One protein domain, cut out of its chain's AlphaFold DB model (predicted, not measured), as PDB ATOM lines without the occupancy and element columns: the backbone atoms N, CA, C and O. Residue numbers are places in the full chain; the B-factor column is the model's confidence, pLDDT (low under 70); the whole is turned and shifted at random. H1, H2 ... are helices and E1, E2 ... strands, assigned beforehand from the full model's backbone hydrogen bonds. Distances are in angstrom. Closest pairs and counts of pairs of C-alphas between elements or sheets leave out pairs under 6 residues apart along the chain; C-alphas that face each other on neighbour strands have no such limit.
ATOM      1  N   MET A   3      20.720 -13.483   3.871       83.56
ATOM      2  CA  MET A   3      21.316 -14.814   3.790       83.56
ATOM      3  C   MET A   3      22.829 -14.713   3.711       83.56
ATOM      4  O   MET A   3      23.359 -13.830   3.045       83.56
ATOM      5  N   GLU A   4      23.499 -15.655   4.364       86.62
ATOM      6  CA  GLU A   4      24.953 -15.772   4.426       86.62
ATOM      7  C   GLU A   4      25.356 -17.234   4.206       86.62
ATOM      8  O   GLU A   4      24.555 -18.136   4.469       86.62
ATOM      9  N   LYS A   5      26.606 -17.482   3.792       86.62
ATOM     10  CA  LYS A   5      27.162 -18.840   3.594       86.62
ATOM     11  C   LYS A   5      26.348 -19.667   2.587       86.62
ATOM     12  O   LYS A   5      25.957 -20.803   2.861       86.62
ATOM     13  N   LEU A   6      26.071 -19.063   1.435       86.50
ATOM     14  CA  LEU A   6      25.280 -19.660   0.361       86.50
ATOM     15  C   LEU A   6      26.069 -20.717  -0.426       86.50
ATOM     16  O   LEU A   6      27.301 -20.732  -0.408       86.50
ATOM     17  N   ASP A   7      25.338 -21.586  -1.130       88.00
ATOM     18  CA  ASP A   7      25.908 -22.648  -1.963       88.00
ATOM     19  C   ASP A   7      26.814 -22.055  -3.067       88.00
ATOM     20  O   ASP A   7      26.344 -21.243  -3.874       88.00
ATOM     21  N   PRO A   8      28.100 -22.450  -3.149       89.69
ATOM     22  CA  PRO A   8      29.016 -21.945  -4.167       89.69
ATOM     23  C   PRO A   8      28.539 -22.170  -5.607       89.69
ATOM     24  O   PRO A   8      28.807 -21.335  -6.469       89.69
ATOM     25  N   SER A   9      27.819 -23.263  -5.883       89.50
ATOM     26  CA  SER A   9      27.290 -23.557  -7.221       89.50
ATOM     27  C   SER A   9      26.242 -22.533  -7.663       89.50
ATOM     28  O   SER A   9      26.213 -22.143  -8.829       89.50
ATOM     29  N   VAL A  10      25.451 -22.032  -6.713       88.88
ATOM     30  CA  VAL A  10      24.468 -20.966  -6.921       88.88
ATOM     31  C   VAL A  10      25.168 -19.615  -7.048       88.88
ATOM     32  O   VAL A  10      24.868 -18.843  -7.958       88.88
ATOM     33  N   MET A  11      26.142 -19.327  -6.180       92.12
ATOM     34  CA  MET A  11      26.906 -18.072  -6.234       92.12
ATOM     35  C   MET A  11      27.668 -17.905  -7.552       92.12
ATOM     36  O   MET A  11      27.820 -16.785  -8.041       92.12
ATOM     37  N   ASN A  12      28.064 -19.010  -8.185       93.00
ATOM     38  CA  ASN A  12      28.770 -18.999  -9.461       93.00
ATOM     39  C   ASN A  12      27.944 -18.422 -10.630       93.00
ATOM     40  O   ASN A  12      28.522 -18.005 -11.630       93.00
ATOM     41  N   PHE A  13      26.611 -18.333 -10.521       93.00
ATOM     42  CA  PHE A  13      25.805 -17.614 -11.520       93.00
ATOM     43  C   PHE A  13      26.116 -16.113 -11.569       93.00
ATOM     44  O   PHE A  13      25.935 -15.487 -12.612       93.00
ATOM     45  N   PHE A  14      26.589 -15.546 -10.458       95.44
ATOM     46  CA  PHE A  14      26.810 -14.109 -10.277       95.44
ATOM     47  C   PHE A  14      28.287 -13.713 -10.407       95.44
ATOM     48  O   PHE A  14      28.675 -12.594 -10.064       95.44
ATOM     49  N   VAL A  15      29.123 -14.629 -10.904       95.88
ATOM     50  CA  VAL A  15      30.516 -14.370 -11.268       95.88
ATOM     51  C   VAL A  15      30.585 -14.111 -12.769       95.88
ATOM     52  O   VAL A  15      30.086 -14.900 -13.574       95.88
ATOM     53  N   ARG A  16      31.206 -12.998 -13.170       95.12
ATOM     54  CA  ARG A  16      31.362 -12.643 -14.581       95.12
ATOM     55  C   ARG A  16      32.537 -13.424 -15.168       95.12
ATOM     56  O   ARG A  16      33.689 -13.025 -15.042       95.12
ATOM     57  N   ILE A  17      32.221 -14.541 -15.819       93.69
ATOM     58  CA  ILE A  17      33.209 -15.418 -16.472       93.69
ATOM     59  C   ILE A  17      33.507 -15.031 -17.930       93.69
ATOM     60  O   ILE A  17      34.542 -15.416 -18.463       93.69
ATOM     61  N   ASP A  18      32.612 -14.273 -18.569       94.00
ATOM     62  CA  ASP A  18      32.737 -13.796 -19.950       94.00
ATOM     63  C   ASP A  18      32.410 -12.290 -19.991       94.00
ATOM     64  O   ASP A  18      31.418 -11.871 -19.383       94.00
ATOM     65  N   PRO A  19      33.205 -11.446 -20.676       92.31
ATOM     66  CA  PRO A  19      32.913 -10.017 -20.810       92.31
ATOM     67  C   PRO A  19      31.558  -9.713 -21.476       92.31
ATOM     68  O   PRO A  19      30.948  -8.694 -21.152       92.31
ATOM     69  N   ASN A  20      31.059 -10.597 -22.344       95.38
ATOM     70  CA  ASN A  20      29.767 -10.482 -23.027       95.38
ATOM     71  C   ASN A  20      28.588 -10.990 -22.185       95.38
ATOM     72  O   ASN A  20      27.435 -10.878 -22.604       95.38
ATOM     73  N   MET A  21      28.850 -11.559 -21.006       95.19
ATOM     74  CA  MET A  21      27.801 -11.983 -20.087       95.19
ATOM     75  C   MET A  21      26.993 -10.765 -19.629       95.19
ATOM     76  O   MET A  21      27.537  -9.784 -19.114       95.19
ATOM     77  N   THR A  22      25.678 -10.827 -19.831       97.56
ATOM     78  CA  THR A  22      24.757  -9.736 -19.496       97.56
ATOM     79  C   THR A  22      24.043 -10.012 -18.180       97.56
ATOM     80  O   THR A  22      23.830 -11.167 -17.807       97.56
ATOM     81  N   ALA A  23      23.635  -8.945 -17.492       97.81
ATOM     82  CA  ALA A  23      22.831  -9.050 -16.278       97.81
ATOM     83  C   ALA A  23      21.509  -9.787 -16.546       97.81
ATOM     84  O   ALA A  23      21.209 -10.756 -15.858       97.81
ATOM     85  N   LYS A  24      20.832  -9.462 -17.651       97.50
ATOM     86  CA  LYS A  24      19.623 -10.154 -18.117       97.50
ATOM     87  C   LYS A  24      19.768 -11.674 -18.240       97.50
ATOM     88  O   LYS A  24      18.856 -12.412 -17.868       97.50
ATOM     89  N   GLU A  25      20.898 -12.161 -18.756       96.06
ATOM     90  CA  GLU A  25      21.140 -13.608 -18.842       96.06
ATOM     91  C   GLU A  25      21.344 -14.235 -17.454       96.06
ATOM     92  O   GLU A  25      20.852 -15.334 -17.199       96.06
ATOM     93  N   VAL A  26      22.010 -13.529 -16.531       95.56
ATOM     94  CA  VAL A  26      22.150 -13.956 -15.126       95.56
ATOM     95  C   VAL A  26      20.797 -14.023 -14.432       95.56
ATOM     96  O   VAL A  26      20.493 -15.029 -13.789       95.56
ATOM     97  N   THR A  27      19.956 -13.006 -14.612       95.56
ATOM     98  CA  THR A  27      18.588 -12.944 -14.084       95.56
ATOM     99  C   THR A  27      17.775 -14.160 -14.515       95.56
ATOM    100  O   THR A  27      17.152 -14.808 -13.677       95.56
ATOM    101  N   ARG A  28      17.849 -14.529 -15.802       93.19
ATOM    102  CA  ARG A  28      17.132 -15.686 -16.356       93.19
ATOM    103  C   ARG A  28      17.687 -17.022 -15.859       93.19
ATOM    104  O   ARG A  28      16.931 -17.902 -15.463       93.19
ATOM    105  N   ARG A  29      19.013 -17.200 -15.873       90.69
ATOM    106  CA  ARG A  29      19.662 -18.470 -15.484       90.69
ATOM    107  C   ARG A  29      19.551 -18.773 -13.994       90.69
ATOM    108  O   ARG A  29      19.448 -19.939 -13.631       90.69
ATOM    109  N   SER A  30      19.574 -17.742 -13.154       90.56
ATOM    110  CA  SER A  30      19.350 -17.868 -11.706       90.56
ATOM    111  C   SER A  30      17.867 -18.029 -11.344       90.56
ATOM    112  O   SER A  30      17.545 -18.384 -10.212       90.56
ATOM    113  N   GLY A  31      16.961 -17.774 -12.295       90.75
ATOM    114  CA  GLY A  31      15.515 -17.834 -12.108       90.75
ATOM    115  C   GLY A  31      14.919 -16.622 -11.388       90.75
ATOM    116  O   GLY A  31      13.754 -16.679 -10.992       90.75
ATOM    117  N   ILE A  32      15.666 -15.526 -11.204       91.56
ATOM    118  CA  ILE A  32      15.177 -14.304 -10.539       91.56
ATOM    119  C   ILE A  32      13.930 -13.739 -11.237       91.56
ATOM    120  O   ILE A  32      12.995 -13.296 -10.567       91.56
ATOM    121  N   ASP A  33      13.873 -13.821 -12.566       92.38
ATOM    122  CA  ASP A  33      12.738 -13.391 -13.394       92.38
ATOM    123  C   ASP A  33      11.437 -14.164 -13.125       92.38
ATOM    124  O   ASP A  33      10.346 -13.689 -13.440       92.38
ATOM    125  N   THR A  34      11.531 -15.331 -12.490       89.44
ATOM    126  CA  THR A  34      10.376 -16.174 -12.156       89.44
ATOM    127  C   THR A  34       9.887 -16.010 -10.716       89.44
ATOM    128  O   THR A  34       8.835 -16.552 -10.373       89.44
ATOM    129  N   ILE A  35      10.598 -15.248  -9.870       86.50
ATOM    130  CA  ILE A  35      10.203 -15.041  -8.464       86.50
ATOM    131  C   ILE A  35       8.845 -14.336  -8.388       86.50
ATOM    132  O   ILE A  35       7.982 -14.732  -7.601       86.50
ATOM    133  N   ILE A  36       8.655 -13.300  -9.212       88.31
ATOM    134  CA  ILE A  36       7.417 -12.519  -9.307       88.31
ATOM    135  C   ILE A  36       7.061 -12.368 -10.787       88.31
ATOM    136  O   ILE A  36       7.554 -11.448 -11.444       88.31
ATOM    137  N   PRO A  37       6.228 -13.270 -11.335       89.44
ATOM    138  CA  PRO A  37       5.879 -13.247 -12.749       89.44
ATOM    139  C   PRO A  37       5.317 -11.890 -13.189       89.44
ATOM    140  O   PRO A  37       4.422 -11.344 -12.547       89.44
ATOM    141  N   GLY A  38       5.840 -11.359 -14.297       92.25
ATOM    142  CA  GLY A  38       5.414 -10.078 -14.873       92.25
ATOM    143  C   GLY A  38       6.066  -8.836 -14.261       92.25
ATOM    144  O   GLY A  38       5.795  -7.731 -14.726       92.25
ATOM    145  N   MET A  39       6.932  -8.985 -13.253       95.00
ATOM    146  CA  MET A  39       7.686  -7.865 -12.692       95.00
ATOM    147  C   MET A  39       8.716  -7.339 -13.700       95.00
ATOM    148  O   MET A  39       9.480  -8.107 -14.282       95.00
ATOM    149  N   MET A  40       8.740  -6.021 -13.905       97.88
ATOM    150  CA  MET A  40       9.760  -5.369 -14.727       97.88
ATOM    151  C   MET A  40      11.059  -5.303 -13.937       97.88
ATOM    152  O   MET A  40      11.055  -4.766 -12.832       97.88
ATOM    153  N   ILE A  41      12.138  -5.842 -14.499       98.12
ATOM    154  CA  ILE A  41      13.440  -5.956 -13.839       98.12
ATOM    155  C   ILE A  41      14.436  -4.999 -14.489       98.12
ATOM    156  O   ILE A  41      14.593  -5.001 -15.709       98.12
ATOM    157  N   ASP A  42      15.113  -4.226 -13.647       98.50
ATOM    158  CA  ASP A  42      16.321  -3.470 -13.961       98.50
ATOM    159  C   ASP A  42      17.486  -4.111 -13.198       98.50
ATOM    160  O   ASP A  42      17.504  -4.109 -11.964       98.50
ATOM    161  N   ASP A  43      18.402  -4.746 -13.926       98.38
ATOM    162  CA  ASP A  43      19.461  -5.586 -13.380       98.38
ATOM    163  C   ASP A  43      20.868  -5.084 -13.724       98.38
ATOM    164  O   ASP A  43      21.124  -4.396 -14.713       98.38
ATOM    165  N   HIS A  44      21.823  -5.444 -12.870       98.38
ATOM    166  CA  HIS A  44      23.225  -5.115 -13.041       98.38
ATOM    167  C   HIS A  44      24.118  -6.265 -12.575       98.38
ATOM    168  O   HIS A  44      23.984  -6.771 -11.462       98.38
ATOM    169  N   LEU A  45      25.070  -6.646 -13.429       98.25
ATOM    170  CA  LEU A  45      26.103  -7.641 -13.155       98.25
ATOM    171  C   LEU A  45      27.440  -6.917 -13.016       98.25
ATOM    172  O   LEU A  45      27.962  -6.381 -13.997       98.25
ATOM    173  N   PHE A  46      28.004  -6.925 -11.816       97.81
ATOM    174  CA  PHE A  46      29.269  -6.268 -11.512       97.81
ATOM    175  C   PHE A  46      30.467  -7.055 -12.070       97.81
ATOM    176  O   PHE A  46      30.343  -8.176 -12.569       97.81
ATOM    177  N   THR A  47      31.646  -6.432 -12.032       95.56
ATOM    178  CA  THR A  47      32.923  -7.035 -12.442       95.56
ATOM    179  C   THR A  47      33.900  -6.968 -11.266       95.56
ATOM    180  O   THR A  47      34.038  -5.888 -10.691       95.56
ATOM    181  N   PRO A  48      34.594  -8.064 -10.908       95.81
ATOM    182  CA  PRO A  48      34.566  -9.389 -11.546       95.81
ATOM    183  C   PRO A  48      33.348 -10.247 -11.165       95.81
ATOM    184  O   PRO A  48      33.071 -11.250 -11.814       95.81
ATOM    185  N   CYS A  49      32.613  -9.876 -10.123       96.81
ATOM    186  CA  CYS A  49      31.439 -10.601  -9.659       96.81
ATOM    187  C   CYS A  49      30.515  -9.678  -8.866       96.81
ATOM    188  O   CYS A  49      30.893  -8.556  -8.531       96.81
ATOM    189  N   GLY A  50      29.317 -10.169  -8.567       97.19
ATOM    190  CA  GLY A  50      28.287  -9.439  -7.839       97.19
ATOM    191  C   GLY A  50      27.101  -9.111  -8.726       97.19
ATOM    192  O   GLY A  50      27.236  -8.920  -9.935       97.19
ATOM    193  N   TYR A  51      25.922  -9.025  -8.125       97.94
ATOM    194  CA  TYR A  51      24.690  -8.752  -8.853       97.94
ATOM    195  C   TYR A  51      23.746  -7.887  -8.025       97.94
ATOM    196  O   TYR A  51      23.663  -8.028  -6.807       97.94
ATOM    197  N   SER A  52      23.030  -6.991  -8.694       98.12
ATOM    198  CA  SER A  52      21.968  -6.189  -8.099       98.12
ATOM    199  C   SER A  52      20.801  -6.107  -9.063       98.12
ATOM    200  O   SER A  52      21.005  -6.011 -10.269       98.12
ATOM    201  N   MET A  53      19.582  -6.076  -8.543       98.19
ATOM    202  CA  MET A  53      18.415  -5.736  -9.347       98.19
ATOM    203  C   MET A  53      17.362  -5.008  -8.538       98.19
ATOM    204  O   MET A  53      17.240  -5.212  -7.331       98.19
ATOM    205  N   ASN A  54      16.582  -4.205  -9.247       98.00
ATOM    206  CA  ASN A  54      15.308  -3.693  -8.788       98.00
ATOM    207  C   ASN A  54      14.205  -4.238  -9.691       98.00
ATOM    208  O   ASN A  54      14.370  -4.387 -10.898       98.00
ATOM    209  N   GLY A  55      13.068  -4.542  -9.086       97.31
ATOM    210  CA  GLY A  55      11.880  -5.051  -9.739       97.31
ATOM    211  C   GLY A  55      10.674  -4.205  -9.363       97.31
ATOM    212  O   GLY A  55      10.492  -3.900  -8.185       97.31
ATOM    213  N   LEU A  56       9.842  -3.847 -10.339       97.81
ATOM    214  CA  LEU A  56       8.592  -3.114 -10.122       97.81
ATOM    215  C   LEU A  56       7.409  -3.815 -10.795       97.81
ATOM    216  O   LEU A  56       7.493  -4.261 -11.940       97.81
ATOM    217  N   LEU A  57       6.288  -3.886 -10.078       96.06
ATOM    218  CA  LEU A  57       5.003  -4.364 -10.582       96.06
ATOM    219  C   LEU A  57       3.875  -3.584  -9.902       96.06
ATOM    220  O   LEU A  57       3.559  -3.830  -8.740       96.06
ATOM    221  N   GLU A  58       3.262  -2.641 -10.615       95.50
ATOM    222  CA  GLU A  58       2.261  -1.721 -10.054       95.50
ATOM    223  C   GLU A  58       2.776  -1.004  -8.784       95.50
ATOM    224  O   GLU A  58       3.734  -0.240  -8.844       95.50
ATOM    225  N   LYS A  59       2.154  -1.254  -7.623       95.31
ATOM    226  CA  LYS A  59       2.536  -0.719  -6.301       95.31
ATOM    227  C   LYS A  59       3.580  -1.569  -5.569       95.31
ATOM    228  O   LYS A  59       3.895  -1.309  -4.403       95.31
ATOM    229  N   TYR A  60       4.036  -2.636  -6.210       95.31
ATOM    230  CA  TYR A  60       4.909  -3.622  -5.617       95.31
ATOM    231  C   TYR A  60       6.345  -3.479  -6.107       95.31
ATOM    232  O   TYR A  60       6.578  -3.184  -7.279       95.31
ATOM    233  N   TYR A  61       7.298  -3.739  -5.217       96.06
ATOM    234  CA  TYR A  61       8.719  -3.747  -5.533       96.06
ATOM    235  C   TYR A  61       9.404  -5.015  -5.039       96.06
ATOM    236  O   TYR A  61       8.938  -5.679  -4.107       96.06
ATOM    237  N   MET A  62      10.540  -5.316  -5.650       94.50
ATOM    238  CA  MET A  62      11.526  -6.260  -5.154       94.50
ATOM    239  C   MET A  62      12.916  -5.681  -5.401       94.50
ATOM    240  O   MET A  62      13.140  -5.049  -6.424       94.50
ATOM    241  N   THR A  63      13.852  -5.889  -4.490       96.56
ATOM    242  CA  THR A  63      15.266  -5.603  -4.731       96.56
ATOM    243  C   THR A  63      16.103  -6.762  -4.224       96.56
ATOM    244  O   THR A  63      15.775  -7.363  -3.195       96.56
ATOM    245  N   ILE A  64      17.125  -7.131  -4.992       95.25
ATOM    246  CA  ILE A  64      18.031  -8.233  -4.670       95.25
ATOM    247  C   ILE A  64      19.463  -7.753  -4.841       95.25
ATOM    248  O   ILE A  64      19.805  -7.234  -5.900       95.25
ATOM    249  N   HIS A  65      20.301  -8.003  -3.838       96.31
ATOM    250  CA  HIS A  65      21.744  -7.786  -3.913       96.31
ATOM    251  C   HIS A  65      22.485  -9.075  -3.567       96.31
ATOM    252  O   HIS A  65      22.126  -9.754  -2.604       96.31
ATOM    253  N   VAL A  66      23.514  -9.403  -4.347       95.44
ATOM    254  CA  VAL A  66      24.316 -10.625  -4.215       95.44
ATOM    255  C   VAL A  66      25.802 -10.280  -4.166       95.44
ATOM    256  O   VAL A  66      26.338  -9.674  -5.095       95.44
ATOM    257  N   THR A  67      26.461 -10.751  -3.112       96.19
ATOM    258  CA  THR A  67      27.914 -10.795  -2.909       96.19
ATOM    259  C   THR A  67      28.332 -12.272  -2.979       96.19
ATOM    260  O   THR A  67      28.096 -13.010  -2.020       96.19
ATOM    261  N   PRO A  68      28.838 -12.767  -4.126       94.81
ATOM    262  CA  PRO A  68      29.038 -14.200  -4.366       94.81
ATOM    263  C   PRO A  68      30.332 -14.785  -3.780       94.81
ATOM    264  O   PRO A  68      30.550 -15.993  -3.867       94.81
ATOM    265  N   GLU A  69      31.209 -13.967  -3.210       93.69
ATOM    266  CA  GLU A  69      32.520 -14.381  -2.722       93.69
ATOM    267  C   GLU A  69      32.418 -15.503  -1.682       93.69
ATOM    268  O   GLU A  69      31.792 -15.360  -0.637       93.69
ATOM    269  N   GLN A  70      33.095 -16.624  -1.938       87.25
ATOM    270  CA  GLN A  70      32.912 -17.869  -1.183       87.25
ATOM    271  C   GLN A  70      33.119 -17.729   0.335       87.25
ATOM    272  O   GLN A  70      32.437 -18.387   1.119       87.25
ATOM    273  N   ASN A  71      34.047 -16.868   0.758       89.06
ATOM    274  CA  ASN A  71      34.408 -16.706   2.168       89.06
ATOM    275  C   ASN A  71      33.410 -15.849   2.962       89.06
ATOM    276  O   ASN A  71      33.394 -15.919   4.189       89.06
ATOM    277  N   PHE A  72      32.611 -15.029   2.281       88.94
ATOM    278  CA  PHE A  72      31.707 -14.055   2.898       88.94
ATOM    279  C   PHE A  72      30.453 -13.845   2.041       88.94
ATOM    280  O   PHE A  72      29.957 -12.729   1.902       88.94
ATOM    281  N   SER A  73      29.947 -14.937   1.457       91.38
ATOM    282  CA  SER A  73      28.819 -14.873   0.537       91.38
ATOM    283  C   SER A  73      27.587 -14.333   1.246       91.38
ATOM    284  O   SER A  73      27.269 -14.755   2.364       91.38
ATOM    285  N   PHE A  74      26.907 -13.398   0.589       91.38
ATOM    286  CA  PHE A  74      25.782 -12.659   1.143       91.38
ATOM    287  C   PHE A  74      24.722 -12.399   0.073       91.38
ATOM    288  O   PHE A  74      25.039 -12.011  -1.050       91.38
ATOM    289  N   VAL A  75      23.450 -12.575   0.432       91.75
ATOM    290  CA  VAL A  75      22.311 -12.174  -0.402       91.75
ATOM    291  C   VAL A  75      21.292 -11.430   0.448       91.75
ATOM    292  O   VAL A  75      20.868 -11.918   1.499       91.75
ATOM    293  N   SER A  76      20.835 -10.275  -0.029       90.50
ATOM    294  CA  SER A  76      19.654  -9.597   0.499       90.50
ATOM    295  C   SER A  76      18.534  -9.608  -0.533       90.50
ATOM    296  O   SER A  76      18.764  -9.426  -1.724       90.50
ATOM    297  N   ILE A  77      17.310  -9.855  -0.069       90.31
ATOM    298  CA  ILE A  77      16.082  -9.748  -0.862       90.31
ATOM    299  C   ILE A  77      15.083  -8.936  -0.049       90.31
ATOM    300  O   ILE A  77      14.733  -9.328   1.068       90.31
ATOM    301  N   GLU A  78      14.567  -7.852  -0.599       90.50
ATOM    302  CA  GLU A  78      13.521  -7.044   0.023       90.50
ATOM    303  C   GLU A  78      12.344  -6.889  -0.935       90.50
ATOM    304  O   GLU A  78      12.532  -6.735  -2.135       90.50
ATOM    305  N   THR A  79      11.117  -6.980  -0.422       91.25
ATOM    306  CA  THR A  79       9.903  -6.824  -1.225       91.25
ATOM    307  C   THR A  79       8.705  -6.483  -0.342       91.25
ATOM    308  O   THR A  79       8.639  -6.900   0.817       91.25
ATOM    309  N   ASN A  80       7.725  -5.778  -0.909       90.94
ATOM    310  CA  ASN A  80       6.403  -5.564  -0.313       90.94
ATOM    311  C   ASN A  80       5.296  -6.426  -0.965       90.94
ATOM    312  O   ASN A  80       4.111  -6.220  -0.689       90.94
ATOM    313  N   VAL A  81       5.654  -7.372  -1.841       86.88
ATOM    314  CA  VAL A  81       4.697  -8.207  -2.583       86.88
ATOM    315  C   VAL A  81       4.097  -9.239  -1.636       86.88
ATOM    316  O   VAL A  81       4.839 -10.088  -1.148       86.88
TER     317      VAL A  81
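This is residues 3 to 81 of the 112 residues of the protein "S-adenosylmethionine decarboxylase proenzyme-like protein" of Sarcoptes scabiei (UniProt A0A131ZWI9). A gently twisted sheet of four strands makes a wall, with two short helices at one side of it: H2 stands up from the sheet over E1, and H1 meets the sheet with its residues 11 to 14. The other face of the sheet is bare, and the stretch of residues 30 to 39 loops out on the helices' side before it returns to E1. The printed part has 79 residues, with two named helices followed by four named strands, H1 H2 E1 E2 E3 E4; the sheet has the order E1 - E2 - E3 - E4 and is antiparallel throughout. The class is mixed, helices and strands. The whole is compact, with a radius of gyration of the C-alphas of 12.3 A and spans of 36 by 28 by 16 A.

Residues 3 to 4 pair, antiparallel, with residues 74 to 75 of E4, residues 74 to 79. H1, residues 8 to 14, is on the sheet but only grazes it with residues 11 to 14; the C-alphas of Phe 14 and Tyr 51 are 5.9 A apart. H2, residues 23 to 29, only just touches H1, with 3 pairs of C-alphas within 8 A, the closest being Phe 13 and Val 26 at 6.3 A. The two form a helical hairpin and run opposite ways at a steep tilt of 38 degrees, only just beyond shallow. H2 is on the sheet over E1, residues 40 to 45, at a height over the sheet of 8.1 A. Its line rises 65 degrees, and it stands up from the sheet; its closest C-alphas to E1 are Ala 23 and Leu 45, 4.7 A apart. In H2 every O i to N i+4 pair is within hydrogen-bond range; in H1 it is 1 of 3, beside 3 of 4 O i to N i+3 pairs. E1 through E4 form a meander, each strand the antiparallel neighbour of the one before. E1 and E2, residues 51 to 57, are a hairpin, with N 44 and O 52 at 2.8 A. E2 and E3, residues 60 to 67, are a hairpin, with N 55 and O 62 at 2.7 A. E3 and E4 are a hairpin, with N 63 and O 78 at 2.8 A. The edge strands E1 and E4 are apart.

H1 begins at C-alpha 8, (29.016, -21.945, -4.167), and is 10.2 A long from first to last C-alpha; H2 is 10.0 A. E1 begins at C-alpha 40, (9.760, -5.369, -14.727), and is 16.6 A long. E2 is 20.2 A, E3 24.2 A and E4 17.1 A, ending at C-alpha 79, (9.903, -6.824, -1.225).

The two C-alphas farthest apart are those of Glu 58 and Asn 71, at 37.5 A. The printed part, residues 3 to 81, has no cut. The links E1 to E2 and E2 to E3 are tight, the others are short, and none is long. The mean pLDDT of the printed part of this model is 93.5, and no printed residue is under 70.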